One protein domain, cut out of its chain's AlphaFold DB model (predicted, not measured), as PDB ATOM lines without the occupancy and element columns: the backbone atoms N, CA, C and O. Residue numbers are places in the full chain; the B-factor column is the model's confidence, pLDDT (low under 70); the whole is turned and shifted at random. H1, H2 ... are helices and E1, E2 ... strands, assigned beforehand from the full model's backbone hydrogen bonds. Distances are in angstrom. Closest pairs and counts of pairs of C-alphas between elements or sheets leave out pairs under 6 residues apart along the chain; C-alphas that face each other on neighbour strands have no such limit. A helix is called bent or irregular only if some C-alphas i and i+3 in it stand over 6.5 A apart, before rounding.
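This is residues 286 to 397 of the 595 residues of the protein "DNA_pol3_beta_2 domain-containing protein" of Bifidobacterium tissieri (UniProt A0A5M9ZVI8). Eight strands form one antiparallel sheet that curls like part of a barrel and folds back on itself, E5, E2 and E3 facing E1, E6, E7 and E8, while its edge strands E5 and E8 stay apart, though only just, with their closest C-alphas 8.0 A from each other. Helices H1 and H2 lie side by side, running opposite ways, and cover one end of this shell. The printed part has 112 residues, with elements in the order E1 H1 E2 E3 E4 E5 H2 E6 E7 E8 and the sheet order E5 E2 E3 E4 E1 E6 E7 E8; the class is mixed, helices and strands. It is compact, with a radius of gyration of the C-alphas of 12.7 A, and spans 35 by 31 by 21 A.

Strand E1, residues 288 to 293, is the antiparallel neighbour of E6, residues 364 to 369, with N 292 and O 365 at 2.9 A. Helix H1, residues 294 to 303, is on the sheet at a height of 7.2 A; its closest C-alphas to E4, residues 325 to 333, are those of Leu 296 and Val 330, 5.6 A apart. E2, residues 309 to 315, E3, residues 317 to 322, and E4 form a meander, each strand the antiparallel neighbour of the one before; N 313 and O 319 are at 2.9 A, N 320 and O 328 at 2.9 A. E4 bends by 51 degrees at residue 330, and its N 332 and O 291 of E1 are at 3.2 A. E5, residues 342 to 347, is the antiparallel neighbour of E2, with N 344 and O 312 at 2.9 A, and E2 E3 E4 E5 form a Greek key, four strands in a row of which E2 E3 E4 are a meander and the first, E2, is the antiparallel neighbour of the fourth, E5. Helix H2, residues 348 to 358, is on the same face of the sheet as H1; the two only just touch, with 3 pairs of C-alphas within 8 A, the closest being Leu 301 and Lys 352 at 6.7 A, at a shallow tilt of 17 degrees, opposite ways. E6, E7, residues 377 to 382, and E8, residues 392 to 396, form a second meander, with N 366 and O 380 at 2.8 A and N 394 and O 379 at 2.9 A. The C-alphas of Ala 354 in H2 and Val 394 in E8, the closest of the two, are 6.3 A apart. The folded sheet, one sheet bent back on itself, has E5 E2 E3 facing E1 E6 E7 E8, with E4 as the hinge. In H2 each O i to N i+4 pair is within hydrogen-bond range, in H1 4 of 6.

E1 begins at C-alpha 288, (-57.627, 42.697, -37.317), and E8 ends at C-alpha 396, (-49.389, 41.518, -24.519). The longest strand by residues, E4, measures 21.9 A and E2 19.4 A; H1 and H2 each measure 15.3 A. H1 is irregular, but only just: C-alphas 295 and 298 are 6.7 A apart.

The two C-alphas farthest apart, those of Asp 324 and Thr 391, are 36.1 A apart. The printed part has no cut and no long link. The mean pLDDT of the printed part is 88.1, with residues 287 to 288 and 334 to 340 under 70.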
ATOM      1  N   MET A 286     -61.024  38.575 -32.220       73.62
ATOM      2  CA  MET A 286     -60.239  39.742 -32.614       73.62
ATOM      3  C   MET A 286     -60.374  40.016 -34.120       73.62
ATOM      4  O   MET A 286     -60.462  39.093 -34.928       73.62
ATOM      5  N   THR A 287     -60.468  41.295 -34.486       69.38
ATOM      6  CA  THR A 287     -61.010  41.758 -35.776       69.38
ATOM      7  C   THR A 287     -59.959  42.064 -36.831       69.38
ATOM      8  O   THR A 287     -60.293  42.052 -38.019       69.38
ATOM      9  N   HIS A 288     -58.724  42.339 -36.418       65.88
ATOM     10  CA  HIS A 288     -57.627  42.697 -37.317       65.88
ATOM     11  C   HIS A 288     -56.530  41.669 -37.214       65.88
ATOM     12  O   HIS A 288     -56.252  41.169 -36.125       65.88
ATOM     13  N   VAL A 289     -55.940  41.354 -38.358       76.81
ATOM     14  CA  VAL A 289     -55.097  40.189 -38.514       76.81
ATOM     15  C   VAL A 289     -53.957  40.510 -39.464       76.81
ATOM     16  O   VAL A 289     -54.185  40.954 -40.590       76.81
ATOM     17  N   GLY A 290     -52.731  40.239 -39.040       86.06
ATOM     18  CA  GLY A 290     -51.596  40.289 -39.947       86.06
ATOM     19  C   GLY A 290     -50.497  39.311 -39.569       86.06
ATOM     20  O   GLY A 290     -50.528  38.685 -38.507       86.06
ATOM     21  N   PHE A 291     -49.527  39.186 -40.470       92.06
ATOM     22  CA  PHE A 291     -48.446  38.222 -40.365       92.06
ATOM     23  C   PHE A 291     -47.091  38.930 -40.310       92.06
ATOM     24  O   PHE A 291     -46.755  39.765 -41.150       92.06
ATOM     25  N   ILE A 292     -46.295  38.561 -39.311       93.75
ATOM     26  CA  ILE A 292     -44.930  39.043 -39.111       93.75
ATOM     27  C   ILE A 292     -43.981  37.863 -39.359       93.75
ATOM     28  O   ILE A 292     -43.896  36.966 -38.514       93.75
ATOM     29  N   PRO A 293     -43.247  37.829 -40.486       94.69
ATOM     30  CA  PRO A 293     -42.274  36.775 -40.753       94.69
ATOM     31  C   PRO A 293     -41.199  36.700 -39.661       94.69
ATOM     32  O   PRO A 293     -40.594  37.710 -39.296       94.69
ATOM     33  N   ALA A 294     -40.879  35.494 -39.184       94.06
ATOM     34  CA  ALA A 294     -39.946  35.288 -38.073       94.06
ATOM     35  C   ALA A 294     -38.550  35.868 -38.358       94.06
ATOM     36  O   ALA A 294     -37.887  36.379 -37.449       94.06
ATOM     37  N   ARG A 295     -38.131  35.849 -39.633       94.12
ATOM     38  CA  ARG A 295     -36.862  36.423 -40.106       94.12
ATOM     39  C   ARG A 295     -36.757  37.942 -39.927       94.12
ATOM     40  O   ARG A 295     -35.646  38.442 -39.809       94.12
ATOM     41  N   LEU A 296     -37.881  38.664 -39.883       94.19
ATOM     42  CA  LEU A 296     -37.905  40.126 -39.735       94.19
ATOM     43  C   LEU A 296     -37.934  40.572 -38.267       94.19
ATOM     44  O   LEU A 296     -37.486  41.668 -37.945       94.19
ATOM     45  N   ILE A 297     -38.388  39.704 -37.355       91.75
ATOM     46  CA  ILE A 297     -38.562  40.033 -35.932       91.75
ATOM     47  C   ILE A 297     -37.238  40.422 -35.264       91.75
ATOM     48  O   ILE A 297     -37.155  41.451 -34.599       91.75
ATOM     49  N   ALA A 298     -36.202  39.583 -35.383       90.75
ATOM     50  CA  ALA A 298     -34.948  39.811 -34.661       90.75
ATOM     51  C   ALA A 298     -34.181  41.053 -35.156       90.75
ATOM     52  O   ALA A 298     -33.770  41.832 -34.293       90.75
ATOM     53  N   PRO A 299     -34.025  41.288 -36.476       92.56
ATOM     54  CA  PRO A 299     -33.432  42.526 -36.976       92.56
ATOM     55  C   PRO A 299     -34.197  43.759 -36.497       92.56
ATOM     56  O   PRO A 299     -33.597  44.642 -35.895       92.56
ATOM     57  N   ALA A 300     -35.525  43.771 -36.638       90.75
ATOM     58  CA  ALA A 300     -36.325  44.928 -36.262       90.75
ATOM     59  C   ALA A 300     -36.228  45.268 -34.772       90.75
ATOM     60  O   ALA A 300     -35.980  46.413 -34.406       90.75
ATOM     61  N   LEU A 301     -36.330  44.265 -33.896       89.31
ATOM     62  CA  LEU A 301     -36.170  44.461 -32.452       89.31
ATOM     63  C   LEU A 301     -34.739  44.837 -32.045       89.31
ATOM     64  O   LEU A 301     -34.540  45.316 -30.930       89.31
ATOM     65  N   THR A 302     -33.744  44.574 -32.896       90.38
ATOM     66  CA  THR A 302     -32.352  44.988 -32.670       90.38
ATOM     67  C   THR A 302     -32.166  46.454 -33.053       90.38
ATOM     68  O   THR A 302     -31.561  47.193 -32.284       90.38
ATOM     69  N   THR A 303     -32.762  46.893 -34.167       91.31
ATOM     70  CA  THR A 303     -32.774  48.303 -34.597       91.31
ATOM     71  C   THR A 303     -33.461  49.216 -33.582       91.31
ATOM     72  O   THR A 303     -32.998  50.325 -33.355       91.31
ATOM     73  N   MET A 304     -34.506  48.738 -32.896       89.50
ATOM     74  CA  MET A 304     -35.170  49.495 -31.818       89.50
ATOM     75  C   MET A 304     -34.277  49.726 -30.577       89.50
ATOM     76  O   MET A 304     -34.640  50.489 -29.681       89.50
ATOM     77  N   GLY A 305     -33.111  49.072 -30.498       87.12
ATOM     78  CA  GLY A 305     -32.090  49.338 -29.490       87.12
ATOM     79  C   GLY A 305     -32.560  49.127 -28.047       87.12
ATOM     80  O   GLY A 305     -33.010  48.041 -27.669       87.12
ATOM     81  N   LYS A 306     -32.382  50.165 -27.221       89.50
ATOM     82  CA  LYS A 306     -32.725  50.188 -25.789       89.50
ATOM     83  C   LYS A 306     -34.009  50.969 -25.492       89.50
ATOM     84  O   LYS A 306     -34.221  51.327 -24.341       89.50
ATOM     85  N   ALA A 307     -34.841  51.238 -26.498       89.62
ATOM     86  CA  ALA A 307     -36.073  51.984 -26.285       89.62
ATOM     87  C   ALA A 307     -36.956  51.302 -25.229       89.62
ATOM     88  O   ALA A 307     -37.163  50.088 -25.272       89.62
ATOM     89  N   ASP A 308     -37.505  52.076 -24.298       90.50
ATOM     90  CA  ASP A 308     -38.413  51.531 -23.283       90.50
ATOM     91  C   ASP A 308     -39.772  51.177 -23.892       90.50
ATOM     92  O   ASP A 308     -40.407  50.186 -23.521       90.50
ATOM     93  N   ALA A 309     -40.204  51.967 -24.877       92.44
ATOM     94  CA  ALA A 309     -41.477  51.795 -25.545       92.44
ATOM     95  C   ALA A 309     -41.339  51.865 -27.063       92.44
ATOM     96  O   ALA A 309     -40.603  52.694 -27.592       92.44
ATOM     97  N   VAL A 310     -42.127  51.045 -27.749       94.06
ATOM     98  CA  VAL A 310     -42.243  51.041 -29.207       94.06
ATOM     99  C   VAL A 310     -43.694  51.173 -29.624       94.06
ATOM    100  O   VAL A 310     -44.599  50.676 -28.953       94.06
ATOM    101  N   ARG A 311     -43.912  51.865 -30.732       92.69
ATOM    102  CA  ARG A 311     -45.210  52.072 -31.360       92.69
ATOM    103  C   ARG A 311     -45.306  51.139 -32.565       92.69
ATOM    104  O   ARG A 311     -44.459  51.183 -33.446       92.69
ATOM    105  N   LEU A 312     -46.298  50.258 -32.564       92.12
ATOM    106  CA  LEU A 312     -46.643  49.393 -33.685       92.12
ATOM    107  C   LEU A 312     -47.764  50.067 -34.468       92.12
ATOM    108  O   LEU A 312     -48.896  50.131 -33.985       92.12
ATOM    109  N   ASP A 313     -47.429  50.554 -35.653       89.81
ATOM    110  CA  ASP A 313     -48.385  51.126 -36.591       89.81
ATOM    111  C   ASP A 313     -48.828  50.072 -37.603       89.81
ATOM    112  O   ASP A 313     -48.029  49.256 -38.079       89.81
ATOM    113  N   ILE A 314     -50.128  50.090 -37.880       87.94
ATOM    114  CA  ILE A 314     -50.856  49.161 -38.735       87.94
ATOM    115  C   ILE A 314     -51.500  50.008 -39.828       87.94
ATOM    116  O   ILE A 314     -52.515  50.652 -39.582       87.94
ATOM    117  N   ASP A 315     -50.888  50.038 -41.008       84.38
ATOM    118  CA  ASP A 315     -51.386  50.806 -42.157       84.38
ATOM    119  C   ASP A 315     -51.047  50.071 -43.461       84.38
ATOM    120  O   ASP A 315     -50.025  50.317 -44.098       84.38
ATOM    121  N   GLY A 316     -51.797  49.000 -43.754       80.31
ATOM    122  CA  GLY A 316     -51.486  48.027 -44.821       80.31
ATOM    123  C   GLY A 316     -50.232  47.168 -44.565       80.31
ATOM    124  O   GLY A 316     -50.129  46.025 -45.016       80.31
ATOM    125  N   VAL A 317     -49.307  47.670 -43.755       86.25
ATOM    126  CA  VAL A 317     -48.096  47.011 -43.278       86.25
ATOM    127  C   VAL A 317     -47.922  47.214 -41.777       86.25
ATOM    128  O   VAL A 317     -48.471  48.147 -41.192       86.25
ATOM    129  N   PHE A 318     -47.140  46.337 -41.148       88.62
ATOM    130  CA  PHE A 318     -46.688  46.557 -39.779       88.62
ATOM    131  C   PHE A 318     -45.371  47.312 -39.785       88.62
ATOM    132  O   PHE A 318     -44.375  46.823 -40.326       88.62
ATOM    133  N   SER A 319     -45.350  48.452 -39.106       89.62
ATOM    134  CA  SER A 319     -44.129  49.219 -38.859       89.62
ATOM    135  C   SER A 319     -43.925  49.432 -37.363       89.62
ATOM    136  O   SER A 319     -44.865  49.740 -36.632       89.62
ATOM    137  N   LEU A 320     -42.698  49.209 -36.894       91.31
ATOM    138  CA  LEU A 320     -42.286  49.540 -35.535       91.31
ATOM    139  C   LEU A 320     -41.570  50.883 -35.540       91.31
ATOM    140  O   LEU A 320     -40.614  51.068 -36.286       91.31
ATOM    141  N   HIS A 321     -42.006  51.774 -34.661       91.19
ATOM    142  CA  HIS A 321     -41.434  53.096 -34.451       91.19
ATOM    143  C   HIS A 321     -40.946  53.223 -33.012       91.19
ATOM    144  O   HIS A 321     -41.592  52.746 -32.072       91.19
ATOM    145  N   SER A 322     -39.829  53.912 -32.833       91.44
ATOM    146  CA  SER A 322     -39.324  54.349 -31.533       91.44
ATOM    147  C   SER A 322     -39.023  55.845 -31.599       91.44
ATOM    148  O   SER A 322     -38.855  56.389 -32.683       91.44
ATOM    149  N   LYS A 323     -38.929  56.526 -30.452       84.31
ATOM    150  CA  LYS A 323     -38.422  57.910 -30.427       84.31
ATOM    151  C   LYS A 323     -36.974  57.997 -30.926       84.31
ATOM    152  O   LYS A 323     -36.593  59.006 -31.502       84.31
ATOM    153  N   ASP A 324     -36.207  56.930 -30.709       84.44
ATOM    154  CA  ASP A 324     -34.755  56.908 -30.921       84.44
ATOM    155  C   ASP A 324     -34.336  56.173 -32.206       84.44
ATOM    156  O   ASP A 324     -33.144  55.993 -32.447       84.44
ATOM    157  N   ALA A 325     -35.290  55.675 -32.997       82.38
ATOM    158  CA  ALA A 325     -34.999  54.902 -34.199       82.38
ATOM    159  C   ALA A 325     -36.069  55.112 -35.270       82.38
ATOM    160  O   ALA A 325     -37.262  55.158 -34.959       82.38
ATOM    161  N   ASP A 326     -35.621  55.161 -36.524       83.94
ATOM    162  CA  ASP A 326     -36.497  55.230 -37.688       83.94
ATOM    163  C   ASP A 326     -37.462  54.042 -37.750       83.94
ATOM    164  O   ASP A 326     -37.218  52.960 -37.202       83.94
ATOM    165  N   ALA A 327     -38.564  54.252 -38.465       78.81
ATOM    166  CA  ALA A 327     -39.570  53.238 -38.725       78.81
ATOM    167  C   ALA A 327     -38.947  51.980 -39.350       78.81
ATOM    168  O   ALA A 327     -38.320  52.041 -40.409       78.81
ATOM    169  N   VAL A 328     -39.176  50.816 -38.743       83.94
ATOM    170  CA  VAL A 328     -38.758  49.529 -39.308       83.94
ATOM    171  C   VAL A 328     -39.977  48.729 -39.728       83.94
ATOM    172  O   VAL A 328     -40.831  48.387 -38.908       83.94
ATOM    173  N   LEU A 329     -40.036  48.384 -41.012       79.50
ATOM    174  CA  LEU A 329     -41.037  47.475 -41.558       79.50
ATOM    175  C   LEU A 329     -40.821  46.064 -41.000       79.50
ATOM    176  O   LEU A 329     -39.745  45.483 -41.152       79.50
ATOM    177  N   VAL A 330     -41.851  45.491 -40.378       79.94
ATOM    178  CA  VAL A 330     -41.755  44.172 -39.733       79.94
ATOM    179  C   VAL A 330     -42.678  43.114 -40.320       79.94
ATOM    180  O   VAL A 330     -42.447  41.927 -40.100       79.94
ATOM    181  N   GLY A 331     -43.687  43.497 -41.098       80.75
ATOM    182  CA  GLY A 331     -44.603  42.535 -41.701       80.75
ATOM    183  C   GLY A 331     -45.663  43.178 -42.579       80.75
ATOM    184  O   GLY A 331     -45.673  44.392 -42.775       80.75
ATOM    185  N   SER A 332     -46.564  42.346 -43.090       78.06
ATOM    186  CA  SER A 332     -47.699  42.765 -43.911       78.06
ATOM    187  C   SER A 332     -49.019  42.522 -43.178       78.06
ATOM    188  O   SER A 332     -49.168  41.569 -42.403       78.06
ATOM    189  N   VAL A 333     -49.990  43.400 -43.419       74.62
ATOM    190  CA  VAL A 333     -51.363  43.231 -42.932       74.62
ATOM    191  C   VAL A 333     -52.142  42.430 -43.970       74.62
ATOM    192  O   VAL A 333     -51.895  42.536 -45.171       74.62
ATOM    193  N   CYS A 334     -53.069  41.583 -43.522       68.75
ATOM    194  CA  CYS A 334     -53.929  40.864 -44.451       68.75
ATOM    195  C   CYS A 334     -54.887  41.875 -45.121       68.75
ATOM    196  O   CYS A 334     -55.622  42.552 -44.400       68.75
ATOM    197  N   PRO A 335     -54.938  41.973 -46.462       55.56
ATOM    198  CA  PRO A 335     -55.620  43.055 -47.189       55.56
ATOM    199  C   PRO A 335     -57.156  43.025 -47.102       55.56
ATOM    200  O   PRO A 335     -57.832  43.786 -47.775       55.56
ATOM    201  N   LYS A 336     -57.751  42.128 -46.306       56.94
ATOM    202  CA  LYS A 336     -59.199  41.862 -46.332       56.94
ATOM    203  C   LYS A 336     -60.077  42.925 -45.651       56.94
ATOM    204  O   LYS A 336     -61.288  42.723 -45.605       56.94
ATOM    205  N   ARG A 337     -59.524  44.009 -45.098       61.53
ATOM    206  CA  ARG A 337     -60.309  45.082 -44.462       61.53
ATOM    207  C   ARG A 337     -59.634  46.440 -44.638       61.53
ATOM    208  O   ARG A 337     -58.567  46.654 -44.071       61.53
ATOM    209  N   ASP A 338     -60.313  47.347 -45.330       59.09
ATOM    210  CA  ASP A 338     -59.855  48.721 -45.575       59.09
ATOM    211  C   ASP A 338     -59.814  49.581 -44.289       59.09
ATOM    212  O   ASP A 338     -59.128  50.595 -44.236       59.09
ATOM    213  N   ASP A 339     -60.433  49.120 -43.193       66.31
ATOM    214  CA  ASP A 339     -60.553  49.872 -41.931       66.31
ATOM    215  C   ASP A 339     -59.502  49.494 -40.860       66.31
ATOM    216  O   ASP A 339     -59.725  49.681 -39.662       66.31
ATOM    217  N   CYS A 340     -58.372  48.880 -41.230       64.38
ATOM    218  CA  CYS A 340     -57.407  48.344 -40.247       64.38
ATOM    219  C   CYS A 340     -56.375  49.350 -39.711       64.38
ATOM    220  O   CYS A 340     -55.449  48.930 -39.013       64.38
ATOM    221  N   GLY A 341     -56.525  50.640 -40.017       74.25
ATOM    222  CA  GLY A 341     -55.624  51.699 -39.567       74.25
ATOM    223  C   GLY A 341     -55.558  51.798 -38.040       74.25
ATOM    224  O   GLY A 341     -56.586  51.934 -37.374       74.25
ATOM    225  N   GLY A 342     -54.361  51.744 -37.456       85.44
ATOM    226  CA  GLY A 342     -54.218  51.898 -36.010       85.44
ATOM    227  C   GLY A 342     -52.784  51.978 -35.515       85.44
ATOM    228  O   GLY A 342     -51.846  51.549 -36.177       85.44
ATOM    229  N   SER A 343     -52.630  52.512 -34.306       87.88
ATOM    230  CA  SER A 343     -51.348  52.622 -33.621       87.88
ATOM    231  C   SER A 343     -51.450  52.102 -32.198       87.88
ATOM    232  O   SER A 343     -52.376  52.460 -31.466       87.88
ATOM    233  N   ILE A 344     -50.506  51.252 -31.797       92.25
ATOM    234  CA  ILE A 344     -50.493  50.649 -30.463       92.25
ATOM    235  C   ILE A 344     -49.094  50.728 -29.872       92.25
ATOM    236  O   ILE A 344     -48.120  50.290 -30.477       92.25
ATOM    237  N   ARG A 345     -48.986  51.252 -28.650       93.81
ATOM    238  CA  ARG A 345     -47.713  51.355 -27.934       93.81
ATOM    239  C   ARG A 345     -47.499  50.147 -27.025       93.81
ATOM    240  O   ARG A 345     -48.423  49.712 -26.346       93.81
ATOM    241  N   PHE A 346     -46.275  49.640 -26.959       95.62
ATOM    242  CA  PHE A 346     -45.871  48.529 -26.099       95.62
ATOM    243  C   PHE A 346     -44.579  48.837 -25.362       95.62
ATOM    244  O   PHE A 346     -43.742  49.582 -25.861       95.62
ATOM    245  N   ASP A 347     -44.388  48.168 -24.227       95.56
ATOM    246  CA  ASP A 347     -43.067  48.004 -23.628       95.56
ATOM    247  C   ASP A 347     -42.225  47.105 -24.547       95.56
ATOM    248  O   ASP A 347     -42.644  45.989 -24.893       95.56
ATOM    249  N   LEU A 348     -41.048  47.586 -24.960       94.56
ATOM    250  CA  LEU A 348     -40.207  46.874 -25.925       94.56
ATOM    251  C   LEU A 348     -39.759  45.512 -25.390       94.56
ATOM    252  O   LEU A 348     -39.750  44.533 -26.137       94.56
ATOM    253  N   GLN A 349     -39.406  45.409 -24.107       94.69
ATOM    254  CA  GLN A 349     -38.927  44.158 -23.520       94.69
ATOM    255  C   GLN A 349     -40.045  43.116 -23.458       94.69
ATOM    256  O   GLN A 349     -39.816  41.937 -23.753       94.69
ATOM    257  N   LYS A 350     -41.272  43.535 -23.126       95.75
ATOM    258  CA  LYS A 350     -42.448  42.656 -23.112       95.75
ATOM    259  C   LYS A 350     -42.814  42.192 -24.519       95.75
ATOM    260  O   LYS A 350     -43.008  40.988 -24.707       95.75
ATOM    261  N   LEU A 351     -42.839  43.102 -25.496       95.62
ATOM    262  CA  LEU A 351     -43.107  42.771 -26.897       95.62
ATOM    263  C   LEU A 351     -42.029  41.838 -27.467       95.62
ATOM    264  O   LEU A 351     -42.344  40.802 -28.053       95.62
ATOM    265  N   LYS A 352     -40.752  42.142 -27.222       95.12
ATOM    266  CA  LYS A 352     -39.610  41.318 -27.636       95.12
ATOM    267  C   LYS A 352     -39.686  39.913 -27.057       95.12
ATOM    268  O   LYS A 352     -39.480  38.939 -27.778       95.12
ATOM    269  N   ALA A 353     -39.983  39.785 -25.766       94.75
ATOM    270  CA  ALA A 353     -40.120  38.483 -25.128       94.75
ATOM    271  C   ALA A 353     -41.324  37.694 -25.673       94.75
ATOM    272  O   ALA A 353     -41.219  36.481 -25.836       94.75
ATOM    273  N   ALA A 354     -42.431  38.372 -25.996       96.19
ATOM    274  CA  ALA A 354     -43.597  37.760 -26.626       96.19
ATOM    275  C   ALA A 354     -43.290  37.235 -28.034       96.19
ATOM    276  O   ALA A 354     -43.420  36.036 -28.279       96.19
ATOM    277  N   LEU A 355     -42.784  38.091 -28.923       95.44
ATOM    278  CA  LEU A 355     -42.428  37.720 -30.294       95.44
ATOM    279  C   LEU A 355     -41.380  36.598 -30.329       95.44
ATOM    280  O   LEU A 355     -41.498  35.655 -31.109       95.44
ATOM    281  N   ASN A 356     -40.380  36.652 -29.443       94.25
ATOM    282  CA  ASN A 356     -39.370  35.601 -29.341       94.25
ATOM    283  C   ASN A 356     -39.915  34.274 -28.815       94.25
ATOM    284  O   ASN A 356     -39.358  33.246 -29.176       94.25
ATOM    285  N   ALA A 357     -40.947  34.278 -27.969       94.81
ATOM    286  CA  ALA A 357     -41.570  33.048 -27.492       94.81
ATOM    287  C   ALA A 357     -42.443  32.404 -28.576       94.81
ATOM    288  O   ALA A 357     -42.393  31.191 -28.758       94.81
ATOM    289  N   VAL A 358     -43.206  33.217 -29.311       94.38
ATOM    290  CA  VAL A 358     -44.140  32.741 -30.340       94.38
ATOM    291  C   VAL A 358     -43.414  32.231 -31.583       94.38
ATOM    292  O   VAL A 358     -43.816  31.210 -32.130       94.38
ATOM    293  N   LYS A 359     -42.306  32.871 -31.987       91.69
ATOM    294  CA  LYS A 359     -41.545  32.478 -33.188       91.69
ATOM    295  C   LYS A 359     -40.816  31.130 -33.079       91.69
ATOM    296  O   LYS A 359     -40.231  30.669 -34.057       91.69
ATOM    297  N   VAL A 360     -40.717  30.537 -31.884       89.69
ATOM    298  CA  VAL A 360     -39.943  29.299 -31.700       89.69
ATOM    299  C   VAL A 360     -40.644  28.152 -32.425       89.69
ATOM    300  O   VAL A 360     -41.694  27.676 -31.990       89.69
ATOM    301  N   GLY A 361     -40.023  27.694 -33.515       88.94
ATOM    302  CA  GLY A 361     -40.536  26.605 -34.346       88.94
ATOM    303  C   GLY A 361     -41.661  27.015 -35.297       88.94
ATOM    304  O   GLY A 361     -42.444  26.153 -35.676       88.94
ATOM    305  N   SER A 362     -41.776  28.301 -35.650       92.50
ATOM    306  CA  SER A 362     -42.732  28.794 -36.650       92.50
ATOM    307  C   SER A 362     -42.048  29.668 -37.703       92.50
ATOM    308  O   SER A 362     -40.961  30.206 -37.477       92.50
ATOM    309  N   ASP A 363     -42.688  29.827 -38.861       95.19
ATOM    310  CA  ASP A 363     -42.191  30.691 -39.936       95.19
ATOM    311  C   ASP A 363     -42.497  32.172 -39.701       95.19
ATOM    312  O   ASP A 363     -41.829  33.059 -40.242       95.19
ATOM    313  N   GLY A 364     -43.507  32.449 -38.882       94.75
ATOM    314  CA  GLY A 364     -43.858  33.788 -38.460       94.75
ATOM    315  C   GLY A 364     -44.808  33.809 -37.280       94.75
ATOM    316  O   GLY A 364     -45.050  32.802 -36.604       94.75
ATOM    317  N   VAL A 365     -45.296  35.012 -37.016       95.50
ATOM    318  CA  VAL A 365     -46.217  35.325 -35.934       95.50
ATOM    319  C   VAL A 365     -47.465  35.936 -36.540       95.50
ATOM    320  O   VAL A 365     -47.405  36.954 -37.226       95.50
ATOM    321  N   TRP A 366     -48.599  35.317 -36.255       94.19
ATOM    322  CA  TRP A 366     -49.910  35.856 -36.555       94.19
ATOM    323  C   TRP A 366     -50.351  36.755 -35.410       94.19
ATOM    324  O   TRP A 366     -50.417  36.311 -34.263       94.19
ATOM    325  N   VAL A 367     -50.621  38.020 -35.704       93.50
ATOM    326  CA  VAL A 367     -50.986  39.023 -34.702       93.50
ATOM    327  C   VAL A 367     -52.445  39.394 -34.883       93.50
ATOM    328  O   VAL A 367     -52.870  39.710 -35.994       93.50
ATOM    329  N   THR A 368     -53.198  39.368 -33.786       92.38
ATOM    330  CA  THR A 368     -54.602  39.757 -33.769       92.38
ATOM    331  C   THR A 368     -54.864  40.881 -32.779       92.38
ATOM    332  O   THR A 368     -54.370  40.847 -31.646       92.38
ATOM    333  N   PHE A 369     -55.693  41.841 -33.183       88.62
ATOM    334  CA  PHE A 369     -56.016  43.024 -32.385       88.62
ATOM    335  C   PHE A 369     -57.492  43.066 -32.004       88.62
ATOM    336  O   PHE A 369     -58.376  42.734 -32.801       88.62
ATOM    337  N   GLY A 370     -57.759  43.501 -30.774       85.31
ATOM    338  CA  GLY A 370     -59.108  43.853 -30.356       85.31
ATOM    339  C   GLY A 370     -59.611  45.127 -31.054       85.31
ATOM    340  O   GLY A 370     -58.828  45.842 -31.673       85.31
ATOM    341  N   PRO A 371     -60.901  45.466 -30.892       81.75
ATOM    342  CA  PRO A 371     -61.524  46.643 -31.515       81.75
ATOM    343  C   PRO A 371     -61.032  47.995 -30.962       81.75
ATOM    344  O   PRO A 371     -61.554  49.040 -31.320       81.75
ATOM    345  N   SER A 372     -60.088  47.990 -30.022       84.31
ATOM    346  CA  SER A 372     -59.589  49.173 -29.328       84.31
ATOM    347  C   SER A 372     -58.111  48.966 -29.018       84.31
ATOM    348  O   SER A 372     -57.727  47.884 -28.564       84.31
ATOM    349  N   SER A 373     -57.291  50.003 -29.214       82.88
ATOM    350  CA  SER A 373     -55.843  49.966 -28.950       82.88
ATOM    351  C   SER A 373     -55.491  49.836 -27.463       82.88
ATOM    352  O   SER A 373     -54.336  49.589 -27.135       82.88
ATOM    353  N   ALA A 374     -56.477  49.919 -26.561       86.62
ATOM    354  CA  ALA A 374     -56.326  49.615 -25.138       86.62
ATOM    355  C   ALA A 374     -56.504  48.121 -24.806       86.62
ATOM    356  O   ALA A 374     -56.254  47.696 -23.673       86.62
ATOM    357  N   LYS A 375     -56.971  47.298 -25.755       90.56
ATOM    358  CA  LYS A 375     -57.142  45.856 -25.534       90.56
ATOM    359  C   LYS A 375     -55.821  45.107 -25.733       90.56
ATOM    360  O   LYS A 375     -55.004  45.513 -26.555       90.56
ATOM    361  N   PRO A 376     -55.612  43.987 -25.013       93.75
ATOM    362  CA  PRO A 376     -54.458  43.129 -25.237       93.75
ATOM    363  C   PRO A 376     -54.388  42.644 -26.683       93.75
ATOM    364  O   PRO A 376     -55.410  42.300 -27.280       93.75
ATOM    365  N   VAL A 377     -53.170  42.557 -27.202       94.44
ATOM    366  CA  VAL A 377     -52.881  41.992 -28.520       94.44
ATOM    367  C   VAL A 377     -52.514  40.531 -28.355       94.44
ATOM    368  O   VAL A 377     -51.684  40.202 -27.506       94.44
ATOM    369  N   ALA A 378     -53.143  39.659 -29.142       96.12
ATOM    370  CA  ALA A 378     -52.833  38.237 -29.150       96.12
ATOM    371  C   ALA A 378     -51.902  37.885 -30.313       96.12
ATOM    372  O   ALA A 378     -51.990  38.442 -31.403       96.12
ATOM    373  N   MET A 379     -50.982  36.967 -30.050       96.50
ATOM    374  CA  MET A 379     -49.951  36.511 -30.970       96.50
ATOM    375  C   MET A 379     -49.950  34.990 -30.988       96.50
ATOM    376  O   MET A 379     -49.892  34.355 -29.929       96.50
ATOM    377  N   PHE A 380     -49.978  34.423 -32.186       96.38
ATOM    378  CA  PHE A 380     -50.022  32.989 -32.429       96.38
ATOM    379  C   PHE A 380     -48.867  32.580 -33.344       96.38
ATOM    380  O   PHE A 380     -48.494  33.350 -34.236       96.38
ATOM    381  N   PRO A 381     -48.275  31.393 -33.158       96.50
ATOM    382  CA  PRO A 381     -47.335  30.851 -34.127       96.50
ATOM    383  C   PRO A 381     -48.068  30.573 -35.442       96.50
ATOM    384  O   PRO A 381     -49.201  30.092 -35.423       96.50
ATOM    385  N   ALA A 382     -47.432  30.863 -36.575       94.94
ATOM    386  CA  ALA A 382     -48.007  30.570 -37.884       94.94
ATOM    387  C   ALA A 382     -46.970  30.054 -38.890       94.94
ATOM    388  O   ALA A 382     -45.786  30.411 -38.812       94.94
ATOM    389  N   SER A 383     -47.426  29.208 -39.816       93.44
ATOM    390  CA  SER A 383     -46.657  28.759 -40.985       93.44
ATOM    391  C   SER A 383     -46.622  29.837 -42.078       93.44
ATOM    392  O   SER A 383     -47.366  30.822 -42.018       93.44
ATOM    393  N   LYS A 384     -45.766  29.665 -43.098       88.19
ATOM    394  CA  LYS A 384     -45.775  30.533 -44.300       88.19
ATOM    395  C   LYS A 384     -47.096  30.486 -45.059       88.19
ATOM    396  O   LYS A 384     -47.465  31.489 -45.660       88.19
ATOM    397  N   ASP A 385     -47.790  29.354 -44.998       89.44
ATOM    398  CA  ASP A 385     -49.053  29.127 -45.702       89.44
ATOM    399  C   ASP A 385     -50.250  29.774 -44.983       89.44
ATOM    400  O   ASP A 385     -51.368  29.784 -45.492       89.44
ATOM    401  N   GLY A 386     -50.010  30.372 -43.809       86.00
ATOM    402  CA  GLY A 386     -51.029  31.054 -43.017       86.00
ATOM    403  C   GLY A 386     -51.764  30.144 -42.035       86.00
ATOM    404  O   GLY A 386     -52.729  30.595 -41.418       86.00
ATOM    405  N   ASP A 387     -51.307  28.902 -41.840       92.38
ATOM    406  CA  ASP A 387     -51.857  28.030 -40.805       92.38
ATOM    407  C   ASP A 387     -51.468  28.563 -39.431       92.38
ATOM    408  O   ASP A 387     -50.289  28.671 -39.086       92.38
ATOM    409  N   VAL A 388     -52.482  28.911 -38.642       94.00
ATOM    410  CA  VAL A 388     -52.312  29.497 -37.314       94.00
ATOM    411  C   VAL A 388     -52.450  28.414 -36.256       94.00
ATOM    412  O   VAL A 388     -53.520  27.825 -36.084       94.00
ATOM    413  N   ASP A 389     -51.392  28.206 -35.478       95.19
ATOM    414  CA  ASP A 389     -51.410  27.310 -34.330       95.19
ATOM    415  C   ASP A 389     -52.147  27.967 -33.154       95.19
ATOM    416  O   ASP A 389     -51.572  28.688 -32.336       95.19
ATOM    417  N   ARG A 390     -53.454  27.702 -33.052       94.75
ATOM    418  CA  ARG A 390     -54.306  28.234 -31.975       94.75
ATOM    419  C   ARG A 390     -54.109  27.544 -30.628       94.75
ATOM    420  O   ARG A 390     -54.654  28.008 -29.624       94.75
ATOM    421  N   THR A 391     -53.326  26.466 -30.577       95.81
ATOM    422  CA  THR A 391     -53.011  25.792 -29.312       95.81
ATOM    423  C   THR A 391     -52.066  26.634 -28.459       95.81
ATOM    424  O   THR A 391     -52.085  26.528 -27.235       95.81
ATOM    425  N   ARG A 392     -51.290  27.528 -29.087       96.50
ATOM    426  CA  ARG A 392     -50.348  28.440 -28.436       96.50
ATOM    427  C   ARG A 392     -50.759  29.886 -28.661       96.50
ATOM    428  O   ARG A 392     -50.896  30.343 -29.787       96.50
ATOM    429  N   VAL A 393     -50.889  30.640 -27.575       97.25
ATOM    430  CA  VAL A 393     -51.200  32.069 -27.641       97.25
ATOM    431  C   VAL A 393     -50.397  32.842 -26.610       97.25
ATOM    432  O   VAL A 393     -50.287  32.443 -25.449       97.25
ATOM    433  N   VAL A 394     -49.852  33.977 -27.035       97.75
ATOM    434  CA  VAL A 394     -49.278  34.990 -26.153       97.75
ATOM    435  C   VAL A 394     -50.114  36.252 -26.257       97.75
ATOM    436  O   VAL A 394     -50.463  36.681 -27.348       97.75
ATOM    437  N   MET A 395     -50.427  36.855 -25.119       97.25
ATOM    438  CA  MET A 395     -51.105  38.136 -25.025       97.25
ATOM    439  C   MET A 395     -50.174  39.176 -24.431       97.25
ATOM    440  O   MET A 395     -49.499  38.894 -23.440       97.25
ATOM    441  N   VAL A 396     -50.163  40.372 -25.010       97.00
ATOM    442  CA  VAL A 396     -49.389  41.518 -24.519       97.00
ATOM    443  C   VAL A 396     -50.329  42.697 -24.326       97.00
ATOM    444  O   VAL A 396     -51.068  43.072 -25.237       97.00
ATOM    445  N   CYS A 397     -50.317  43.270 -23.127       95.88
ATOM    446  CA  CYS A 397     -51.058  44.480 -22.820       95.88
ATOM    447  C   CYS A 397     -50.352  45.690 -23.452       95.88
ATOM    448  O   CYS A 397     -49.133  45.827 -23.299       95.88
TER     449      CYS A 397